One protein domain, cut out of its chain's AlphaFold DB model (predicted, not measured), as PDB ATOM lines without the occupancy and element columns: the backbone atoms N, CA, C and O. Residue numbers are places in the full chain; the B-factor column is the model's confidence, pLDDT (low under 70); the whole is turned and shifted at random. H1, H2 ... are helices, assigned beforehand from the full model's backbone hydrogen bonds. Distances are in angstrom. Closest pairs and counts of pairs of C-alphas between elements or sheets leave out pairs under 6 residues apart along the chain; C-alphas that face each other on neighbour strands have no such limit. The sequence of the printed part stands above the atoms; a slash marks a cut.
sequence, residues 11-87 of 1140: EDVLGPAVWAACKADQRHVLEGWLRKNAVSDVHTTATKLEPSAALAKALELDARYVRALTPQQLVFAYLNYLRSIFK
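This is residues 11 to 87 of the 1140 residues of an uncharacterized protein of Saprolegnia diclina (strain VS20) (UniProt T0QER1). Five helices form a crossed cluster: H1 and H5 cross almost squarely, the last residue of H3 packs on H1, and H2 and H4 pack on H3. Residues 40 to 47 stick out as a loop, and their Thr 47 lies 40.9 A from Lys 87, C-alpha to C-alpha, the farthest pair. The 77 printed residues hold H1 to H5 in chain order and no named strand; the class is all helix. The whole is compact, with a radius of gyration of the C-alphas of 12.5 A, and its spans are 41 by 22 by 21 A.

H1, residues 11 to 23, touches H5, residues 71 to 85, about perpendicular at 83 degrees; their closest C-alphas, of Gly 15 and Tyr 78, are 4.3 A apart. H2, residues 27 to 39, is close to H1 but not clearly touching, with the C-alphas of Ala 21 and Arg 27 closest at 6.6 A. The hub is H3, residues 52 to 59, which touches H1 at 80 degrees, about perpendicular, with Ala 17 and Leu 59 closest at 5.2 A between C-alphas. H2 touches H3 with residues 29 to 33 alone, opposite ways at a steep tilt of 47 degrees; the closest C-alphas, of Val 29 and Leu 55, are 6.5 A apart. H2 and H5 only just touch, with 3 pairs of C-alphas within 8 A, the closest being Ala 38 and Pro 71 at 6.0 A. H4, residues 63 to 68, touches H3 about perpendicular at 76 degrees, with the C-alphas of Ala 56 and Ala 63 closest at 5.1 A, and is apart from H1, H2 and H5. Each O i to N i+4 pair is within hydrogen-bond range in H2, H3 and H5, against 7 of 9 in H1 and 1 of 2 in H4.

H1 begins at C-alpha 11 (14.404, 38.944, 4.514) and is 18.7 A long from first to last C-alpha. H2 measures 16.1 A, H3 10.4 A and H4 9.0 A. H5, 21.3 A, ends at C-alpha 85 (27.941, 39.984, 9.060).

The printed part has no cut. The link from H2 to H3, residues 40 to 51, is long; the other links are tight. The mean pLDDT of the printed part is 76.1, and it is under 70 at residues 11 to 12, 39 to 53 and 87.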
ATOM      1  N   GLU A  11      13.026  38.668   4.926       61.91
ATOM      2  CA  GLU A  11      14.404  38.944   4.514       61.91
ATOM      3  C   GLU A  11      15.426  38.725   5.645       61.91
ATOM      4  O   GLU A  11      16.514  38.213   5.377       61.91
ATOM      5  N   ASP A  12      15.051  38.994   6.902       69.75
ATOM      6  CA  ASP A  12      15.916  38.854   8.083       69.75
ATOM      7  C   ASP A  12      16.203  37.387   8.430       69.75
ATOM      8  O   ASP A  12      17.219  37.081   9.048       69.75
ATOM      9  N   VAL A  13      15.325  36.464   8.025       81.44
ATOM     10  CA  VAL A  13      15.464  35.018   8.287       81.44
ATOM     11  C   VAL A  13      16.114  34.295   7.106       81.44
ATOM     12  O   VAL A  13      16.883  33.351   7.290       81.44
ATOM     13  N   LEU A  14      15.840  34.749   5.880       85.62
ATOM     14  CA  LEU A  14      16.294  34.086   4.660       85.62
ATOM     15  C   LEU A  14      17.815  34.164   4.468       85.62
ATOM     16  O   LEU A  14      18.436  33.160   4.125       85.62
ATOM     17  N   GLY A  15      18.424  35.328   4.706       85.88
ATOM     18  CA  GLY A  15      19.876  35.504   4.601       85.88
ATOM     19  C   GLY A  15      20.678  34.555   5.512       85.88
ATOM     20  O   GLY A  15      21.525  33.811   5.003       85.88
ATOM     21  N   PRO A  16      20.378  34.502   6.828       88.38
ATOM     22  CA  PRO A  16      20.969  33.535   7.753       88.38
ATOM     23  C   PRO A  16      20.752  32.075   7.350       88.38
ATOM     24  O   PRO A  16      21.679  31.274   7.471       88.38
ATOM     25  N   ALA A  17      19.566  31.725   6.841       87.62
ATOM     26  CA  ALA A  17      19.255  30.365   6.398       87.62
ATOM     27  C   ALA A  17      20.110  29.936   5.196       87.62
ATOM     28  O   ALA A  17      20.680  28.845   5.197       87.62
ATOM     29  N   VAL A  18      20.276  30.809   4.193       88.44
ATOM     30  CA  VAL A  18      21.159  30.550   3.038       88.44
ATOM     31  C   VAL A  18      22.610  30.393   3.496       88.44
ATOM     32  O   VAL A  18      23.322  29.498   3.041       88.44
ATOM     33  N   TRP A  19      23.051  31.223   4.442       87.44
ATOM     34  CA  TRP A  19      24.385  31.117   5.025       87.44
ATOM     35  C   TRP A  19      24.606  29.813   5.797       87.44
ATOM     36  O   TRP A  19      25.636  29.162   5.619       87.44
ATOM     37  N   ALA A  20      23.639  29.392   6.613       88.12
ATOM     38  CA  ALA A  20      23.688  28.122   7.333       88.12
ATOM     39  C   ALA A  20      23.717  26.920   6.373       88.12
ATOM     40  O   ALA A  20      24.536  26.017   6.548       88.12
ATOM     41  N   ALA A  21      22.900  26.949   5.316       88.50
ATOM     42  CA  ALA A  21      22.861  25.908   4.292       88.50
ATOM     43  C   ALA A  21      24.217  25.741   3.590       88.50
ATOM     44  O   ALA A  21      24.717  24.626   3.436       88.50
ATOM     45  N   CYS A  22      24.853  26.846   3.202       89.12
ATOM     46  CA  CYS A  22      26.182  26.800   2.604       89.12
ATOM     47  C   CYS A  22      27.253  26.350   3.616       89.12
ATOM     48  O   CYS A  22      28.095  25.533   3.252       89.12
ATOM     49  N   LYS A  23      27.196  26.771   4.891       85.62
ATOM     50  CA  LYS A  23      28.078  26.236   5.953       85.62
ATOM     51  C   LYS A  23      27.938  24.720   6.139       85.62
ATOM     52  O   LYS A  23      28.926  24.062   6.441       85.62
ATOM     53  N   ALA A  24      26.742  24.174   5.927       86.88
ATOM     54  CA  ALA A  24      26.450  22.738   5.957       86.88
ATOM     55  C   ALA A  24      26.718  22.013   4.615       86.88
ATOM     56  O   ALA A  24      26.223  20.904   4.403       86.88
ATOM     57  N   ASP A  25      27.454  22.649   3.693       85.81
ATOM     58  CA  ASP A  25      27.807  22.150   2.352       85.81
ATOM     59  C   ASP A  25      26.598  21.790   1.453       85.81
ATOM     60  O   ASP A  25      26.686  21.046   0.474       85.81
ATOM     61  N   GLN A  26      25.432  22.384   1.725       87.88
ATOM     62  CA  GLN A  26      24.225  22.250   0.896       87.88
ATOM     63  C   GLN A  26      24.205  23.231  -0.294       87.88
ATOM     64  O   GLN A  26      23.175  23.399  -0.950       87.88
ATOM     65  N   ARG A  27      25.339  23.874  -0.618       87.25
ATOM     66  CA  ARG A  27      25.432  24.882  -1.695       87.25
ATOM     67  C   ARG A  27      24.987  24.355  -3.060       87.25
ATOM     68  O   ARG A  27      24.331  25.066  -3.804       87.25
ATOM     69  N   HIS A  28      25.255  23.085  -3.363       87.75
ATOM     70  CA  HIS A  28      24.885  22.452  -4.631       87.75
ATOM     71  C   HIS A  28      23.360  22.410  -4.855       87.75
ATOM     72  O   HIS A  28      22.900  22.471  -5.997       87.75
ATOM     73  N   VAL A  29      22.565  22.357  -3.776       87.19
ATOM     74  CA  VAL A  29      21.096  22.446  -3.834       87.19
ATOM     75  C   VAL A  29      20.666  23.860  -4.227       87.19
ATOM     76  O   VAL A  29      19.792  24.023  -5.079       87.19
ATOM     77  N   LEU A  30      21.313  24.876  -3.646       87.94
ATOM     78  CA  LEU A  30      21.067  26.288  -3.949       87.94
ATOM     79  C   LEU A  30      21.486  26.628  -5.383       87.94
ATOM     80  O   LEU A  30      20.687  27.178  -6.139       87.94
ATOM     81  N   GLU A  31      22.697  26.241  -5.787       87.50
ATOM     82  CA  GLU A  31      23.214  26.417  -7.149       87.50
ATOM     83  C   GLU A  31      22.316  25.716  -8.178       87.50
ATOM     84  O   GLU A  31      21.940  26.310  -9.188       87.50
ATOM     85  N   GLY A  32      21.915  24.467  -7.915       84.19
ATOM     86  CA  GLY A  32      21.030  23.704  -8.796       84.19
ATOM     87  C   GLY A  32      19.636  24.320  -8.932       84.19
ATOM     88  O   GLY A  32      19.063  24.305 -10.023       84.19
ATOM     89  N   TRP A  33      19.094  24.893  -7.854       85.75
ATOM     90  CA  TRP A  33      17.820  25.609  -7.898       85.75
ATOM     91  C   TRP A  33      17.941  26.939  -8.648       85.75
ATOM     92  O   TRP A  33      17.108  27.215  -9.510       85.75
ATOM     93  N   LEU A  34      18.992  27.725  -8.398       85.00
ATOM     94  CA  LEU A  34      19.236  28.994  -9.091       85.00
ATOM     95  C   LEU A  34      19.501  28.793 -10.586       85.00
ATOM     96  O   LEU A  34      18.937  29.517 -11.400       85.00
ATOM     97  N   ARG A  35      20.272  27.774 -10.982       79.00
ATOM     98  CA  ARG A  35      20.479  27.460 -12.407       79.00
ATOM     99  C   ARG A  35      19.161  27.190 -13.125       79.00
ATOM    100  O   ARG A  35      18.963  27.666 -14.234       79.00
ATOM    101  N   LYS A  36      18.245  26.463 -12.484       73.62
ATOM    102  CA  LYS A  36      16.939  26.147 -13.073       73.62
ATOM    103  C   LYS A  36      16.002  27.351 -13.099       73.62
ATOM    104  O   LYS A  36      15.414  27.604 -14.131       73.62
ATOM    105  N   ASN A  37      15.906  28.103 -12.003       72.38
ATOM    106  CA  ASN A  37      14.884  29.146 -11.840       72.38
ATOM    107  C   ASN A  37      15.351  30.561 -12.232       72.38
ATOM    108  O   ASN A  37      14.518  31.456 -12.332       72.38
ATOM    109  N   ALA A  38      16.657  30.798 -12.399       71.12
ATOM    110  CA  ALA A  38      17.223  32.122 -12.690       71.12
ATOM    111  C   ALA A  38      18.070  32.169 -13.969       71.12
ATOM    112  O   ALA A  38      18.058  33.186 -14.652       71.12
ATOM    113  N   VAL A  39      18.797  31.091 -14.283       61.25
ATOM    114  CA  VAL A  39      19.749  31.053 -15.410       61.25
ATOM    115  C   VAL A  39      19.130  30.405 -16.657       61.25
ATOM    116  O   VAL A  39      19.273  30.919 -17.756       61.25
ATOM    117  N   SER A  40      18.384  29.305 -16.502       53.53
ATOM    118  CA  SER A  40      17.893  28.493 -17.628       53.53
ATOM    119  C   SER A  40      16.486  28.848 -18.144       53.53
ATOM    120  O   SER A  40      16.083  28.285 -19.158       53.53
ATOM    121  N   ASP A  41      15.730  29.737 -17.489       46.62
ATOM    122  CA  ASP A  41      14.259  29.812 -17.652       46.62
ATOM    123  C   ASP A  41      13.704  31.128 -18.244       46.62
ATOM    124  O   ASP A  41      12.515  31.411 -18.122       46.62
ATOM    125  N   VAL A  42      14.502  31.931 -18.962       46.62
ATOM    126  CA  VAL A  42      13.948  33.100 -19.698       46.62
ATOM    127  C   VAL A  42      13.113  32.675 -20.927       46.62
ATOM    128  O   VAL A  42      12.331  33.467 -21.445       46.62
ATOM    129  N   HIS A  43      13.215  31.417 -21.377       40.53
ATOM    130  CA  HIS A  43      12.640  30.950 -22.649       40.53
ATOM    131  C   HIS A  43      11.512  29.911 -22.521       40.53
ATOM    132  O   HIS A  43      10.903  29.536 -23.521       40.53
ATOM    133  N   THR A  44      11.183  29.455 -21.312       37.03
ATOM    134  CA  THR A  44      10.209  28.376 -21.092       37.03
ATOM    135  C   THR A  44       8.982  28.905 -20.368       37.03
ATOM    136  O   THR A  44       8.920  28.994 -19.144       37.03
ATOM    137  N   THR A  45       7.950  29.241 -21.146       34.50
ATOM    138  CA  THR A  45       6.607  29.504 -20.627       34.50
ATOM    139  C   THR A  45       6.162  28.365 -19.716       34.50
ATOM    140  O   THR A  45       6.039  27.226 -20.160       34.50
ATOM    141  N   ALA A  46       5.886  28.715 -18.458       38.50
ATOM    142  CA  ALA A  46       4.923  28.083 -17.568       38.50
ATOM    143  C   ALA A  46       4.770  26.562 -17.737       38.50
ATOM    144  O   ALA A  46       3.866  26.122 -18.437       38.50
ATOM    145  N   THR A  47       5.615  25.762 -17.077       39.25
ATOM    146  CA  THR A  47       5.262  24.470 -16.436       39.25
ATOM    147  C   THR A  47       6.524  23.679 -16.072       39.25
ATOM    148  O   THR A  47       7.013  22.901 -16.883       39.25
ATOM    149  N   LYS A  48       7.030  23.847 -14.836       39.62
ATOM    150  CA  LYS A  48       7.632  22.798 -13.970       39.62
ATOM    151  C   LYS A  48       8.335  23.427 -12.753       39.62
ATOM    152  O   LYS A  48       9.556  23.463 -12.668       39.62
ATOM    153  N   LEU A  49       7.556  23.875 -11.765       48.28
ATOM    154  CA  LEU A  49       8.082  24.036 -10.403       48.28
ATOM    155  C   LEU A  49       8.097  22.655  -9.713       48.28
ATOM    156  O   LEU A  49       7.025  22.131  -9.424       48.28
ATOM    157  N   GLU A  50       9.277  22.078  -9.449       52.00
ATOM    158  CA  GLU A  50       9.527  20.990  -8.466       52.00
ATOM    159  C   GLU A  50      11.053  20.755  -8.274       52.00
ATOM    160  O   GLU A  50      11.797  20.902  -9.249       52.00
ATOM    161  N   PRO A  51      11.571  20.370  -7.079       52.34
ATOM    162  CA  PRO A  51      10.916  20.208  -5.785       52.34
ATOM    163  C   PRO A  51      11.304  21.356  -4.838       52.34
ATOM    164  O   PRO A  51      12.437  21.429  -4.352       52.34
ATOM    165  N   SER A  52      10.342  22.213  -4.472       61.97
ATOM    166  CA  SER A  52      10.548  23.186  -3.384       61.97
ATOM    167  C   SER A  52      10.918  22.497  -2.063       61.97
ATOM    168  O   SER A  52      11.430  23.147  -1.165       61.97
ATOM    169  N   ALA A  53      10.693  21.181  -1.953       69.62
ATOM    170  CA  ALA A  53      11.004  20.363  -0.789       69.62
ATOM    171  C   ALA A  53      12.511  20.209  -0.520       69.62
ATOM    172  O   ALA A  53      12.908  20.243   0.640       69.62
ATOM    173  N   ALA A  54      13.356  20.066  -1.551       79.69
ATOM    174  CA  ALA A  54      14.806  19.940  -1.352       79.69
ATOM    175  C   ALA A  54      15.418  21.267  -0.886       79.69
ATOM    176  O   ALA A  54      16.206  21.290   0.054       79.69
ATOM    177  N   LEU A  55      14.978  22.376  -1.492       83.19
ATOM    178  CA  LEU A  55      15.371  23.723  -1.088       83.19
ATOM    179  C   LEU A  55      14.815  24.087   0.300       83.19
ATOM    180  O   LEU A  55      15.544  24.623   1.123       83.19
ATOM    181  N   ALA A  56      13.558  23.739   0.594       83.00
ATOM    182  CA  ALA A  56      12.957  23.921   1.918       83.00
ATOM    183  C   ALA A  56      13.675  23.120   3.001       83.00
ATOM    184  O   ALA A  56      13.893  23.635   4.091       83.00
ATOM    185  N   LYS A  57      14.103  21.894   2.684       84.81
ATOM    186  CA  LYS A  57      14.920  21.081   3.585       84.81
ATOM    187  C   LYS A  57      16.308  21.687   3.798       84.81
ATOM    188  O   LYS A  57      16.772  21.697   4.927       84.81
ATOM    189  N   ALA A  58      16.954  22.185   2.743       84.06
ATOM    190  CA  ALA A  58      18.281  22.794   2.837       84.06
ATOM    191  C   ALA A  58      18.277  24.125   3.608       84.06
ATOM    192  O   ALA A  58      19.223  24.402   4.333       84.06
ATOM    193  N   LEU A  59      17.222  24.934   3.457       85.69
ATOM    194  CA  LEU A  59      17.056  26.215   4.153       85.69
ATOM    195  C   LEU A  59      16.370  26.087   5.523       85.69
ATOM    196  O   LEU A  59      16.256  27.085   6.223       85.69
ATOM    197  N   GLU A  60      15.866  24.901   5.880       85.19
ATOM    198  CA  GLU A  60      15.042  24.661   7.077       85.19
ATOM    199  C   GLU A  60      13.807  25.589   7.179       85.19
ATOM    200  O   GLU A  60      13.349  25.951   8.262       85.19
ATOM    201  N   LEU A  61      13.233  25.966   6.030       85.38
ATOM    202  CA  LEU A  61      12.057  26.840   5.924       85.38
ATOM    203  C   LEU A  61      10.790  26.044   5.573       85.38
ATOM    204  O   LEU A  61      10.855  24.979   4.958       85.38
ATOM    205  N   ASP A  62       9.606  26.580   5.902       81.00
ATOM    206  CA  ASP A  62       8.331  25.970   5.493       81.00
ATOM    207  C   ASP A  62       8.269  25.877   3.954       81.00
ATOM    208  O   ASP A  62       8.472  26.859   3.231       81.00
ATOM    209  N   ALA A  63       7.946  24.690   3.438       76.88
ATOM    210  CA  ALA A  63       7.833  24.428   2.007       76.88
ATOM    211  C   ALA A  63       6.851  25.374   1.292       76.88
ATOM    212  O   ALA A  63       7.020  25.630   0.099       76.88
ATOM    213  N   ARG A  64       5.845  25.913   1.997       74.81
ATOM    214  CA  ARG A  64       4.921  26.929   1.462       74.81
ATOM    215  C   ARG A  64       5.618  28.255   1.170       74.81
ATOM    216  O   ARG A  64       5.316  28.865   0.150       74.81
ATOM    217  N   TYR A  65       6.565  28.659   2.013       74.81
ATOM    218  CA  TYR A  65       7.357  29.873   1.813       74.81
ATOM    219  C   TYR A  65       8.327  29.717   0.647       74.81
ATOM    220  O   TYR A  65       8.392  30.580  -0.223       74.81
ATOM    221  N   VAL A  66       9.011  28.575   0.566       78.69
ATOM    222  CA  VAL A  66       9.971  28.305  -0.517       78.69
ATOM    223  C   VAL A  66       9.301  28.240  -1.893       78.69
ATOM    224  O   VAL A  66       9.922  28.578  -2.893       78.69
ATOM    225  N   ARG A  67       8.012  27.877  -1.967       73.56
ATOM    226  CA  ARG A  67       7.235  27.944  -3.220       73.56
ATOM    227  C   ARG A  67       6.958  29.366  -3.703       73.56
ATOM    228  O   ARG A  67       6.754  29.547  -4.897       73.56
ATOM    229  N   ALA A  68       6.899  30.338  -2.797       73.12
ATOM    230  CA  ALA A  68       6.651  31.740  -3.127       73.12
ATOM    231  C   ALA A  68       7.949  32.543  -3.334       73.12
ATOM    232  O   ALA A  68       7.886  33.717  -3.694       73.12
ATOM    233  N   LEU A  69       9.109  31.925  -3.092       78.25
ATOM    234  CA  LEU A  69      10.407  32.579  -3.123       78.25
ATOM    235  C   LEU A  69      10.888  32.809  -4.559       78.25
ATOM    236  O   LEU A  69      10.959  31.868  -5.350       78.25
ATOM    237  N   THR A  70      11.283  34.041  -4.883       79.06
ATOM    238  CA  THR A  70      11.936  34.337  -6.165       79.06
ATOM    239  C   THR A  70      13.460  34.197  -6.058       79.06
ATOM    240  O   THR A  70      14.034  34.446  -4.993       79.06
ATOM    241  N   PRO A  71      14.165  33.850  -7.151       80.69
ATOM    242  CA  PRO A  71      15.626  33.794  -7.141       80.69
ATOM    243  C   PRO A  71      16.290  35.105  -6.715       80.69
ATOM    244  O   PRO A  71      17.261  35.093  -5.965       80.69
ATOM    245  N   GLN A  72      15.726  36.240  -7.136       78.44
ATOM    246  CA  GLN A  72      16.231  37.566  -6.785       78.44
ATOM    247  C   GLN A  72      16.120  37.848  -5.284       78.44
ATOM    248  O   GLN A  72      17.053  38.397  -4.708       78.44
ATOM    249  N   GLN A  73      15.023  37.433  -4.638       81.94
ATOM    250  CA  GLN A  73      14.856  37.569  -3.188       81.94
ATOM    251  C   GLN A  73      15.900  36.758  -2.417       81.94
ATOM    252  O   GLN A  73      16.479  37.268  -1.462       81.94
ATOM    253  N   LEU A  74      16.180  35.522  -2.853       87.00
ATOM    254  CA  LEU A  74      17.203  34.674  -2.234       87.00
ATOM    255  C   LEU A  74      18.591  35.309  -2.336       87.00
ATOM    256  O   LEU A  74      19.292  35.423  -1.331       87.00
ATOM    257  N   VAL A  75      18.976  35.747  -3.537       87.25
ATOM    258  CA  VAL A  75      20.290  36.359  -3.776       87.25
ATOM    259  C   VAL A  75      20.432  37.675  -3.014       87.25
ATOM    260  O   VAL A  75      21.433  37.878  -2.332       87.25
ATOM    261  N   PHE A  76      19.422  38.544  -3.066       86.69
ATOM    262  CA  PHE A  76      19.428  39.821  -2.354       86.69
ATOM    263  C   PHE A  76      19.542  39.639  -0.835       86.69
ATOM    264  O   PHE A  76      20.390  40.277  -0.210       86.69
ATOM    265  N   ALA A  77      18.752  38.732  -0.249       86.75
ATOM    266  CA  ALA A  77      18.805  38.445   1.184       86.75
ATOM    267  C   ALA A  77      20.173  37.894   1.606       86.75
ATOM    268  O   ALA A  77      20.721  38.312   2.625       86.75
ATOM    269  N   TYR A  78      20.766  37.006   0.800       90.38
ATOM    270  CA  TYR A  78      22.104  36.481   1.060       90.38
ATOM    271  C   TYR A  78      23.184  37.571   1.001       90.38
ATOM    272  O   TYR A  78      23.967  37.700   1.941       90.38
ATOM    273  N   LEU A  79      23.205  38.399  -0.050       89.31
ATOM    274  CA  LEU A  79      24.191  39.479  -0.190       89.31
ATOM    275  C   LEU A  79      24.057  40.529   0.923       89.31
ATOM    276  O   LEU A  79      25.062  40.966   1.481       89.31
ATOM    277  N   ASN A  80      22.834  40.912   1.298       87.94
ATOM    278  CA  ASN A  80      22.621  41.832   2.419       87.94
ATOM    279  C   ASN A  80      23.059  41.229   3.748       87.94
ATOM    280  O   ASN A  80      23.669  41.923   4.561       87.94
ATOM    281  N   TYR A  81      22.803  39.938   3.953       89.06
ATOM    282  CA  TYR A  81      23.260  39.253   5.148       89.06
ATOM    283  C   TYR A  81      24.791  39.212   5.230       89.06
ATOM    284  O   TYR A  81      25.333  39.550   6.278       89.06
ATOM    285  N   LEU A  82      25.502  38.937   4.129       87.56
ATOM    286  CA  LEU A  82      26.969  39.032   4.086       87.56
ATOM    287  C   LEU A  82      27.474  40.426   4.471       87.56
ATOM    288  O   LEU A  82      28.354  40.548   5.322       87.56
ATOM    289  N   ARG A  83      26.887  41.483   3.898       87.44
ATOM    290  CA  ARG A  83      27.232  42.873   4.248       87.44
ATOM    291  C   ARG A  83      26.916  43.197   5.710       87.44
ATOM    292  O   ARG A  83      27.600  44.019   6.310       87.44
ATOM    293  N   SER A  84      25.903  42.548   6.289       85.19
ATOM    294  CA  SER A  84      25.541  42.700   7.701       85.19
ATOM    295  C   SER A  84      26.495  41.965   8.653       85.19
ATOM    296  O   SER A  84      26.816  42.506   9.709       85.19
ATOM    297  N   ILE A  85      26.971  40.769   8.278       83.75
ATOM    298  CA  ILE A  85      27.941  39.984   9.060       83.75
ATOM    299  C   ILE A  85      29.298  40.677   9.049       83.75
ATOM    300  O   ILE A  85      29.927  40.823  10.091       83.75
ATOM    301  N   PHE A  86      29.734  41.134   7.877       82.81
ATOM    302  CA  PHE A  86      31.005  41.830   7.702       82.81
ATOM    303  C   PHE A  86      30.886  43.343   7.950       82.81
ATOM    304  O   PHE A  86      31.665  44.113   7.391       82.81
ATOM    305  N   LYS A  87      29.892  43.776   8.748       68.31
ATOM    306  CA  LYS A  87      29.601  45.190   9.028       68.31
ATOM    307  C   LYS A  87      30.879  45.964   9.349       68.31
ATOM    308  O   LYS A  87      31.589  45.646  10.299       68.31
TER     309      LYS A  87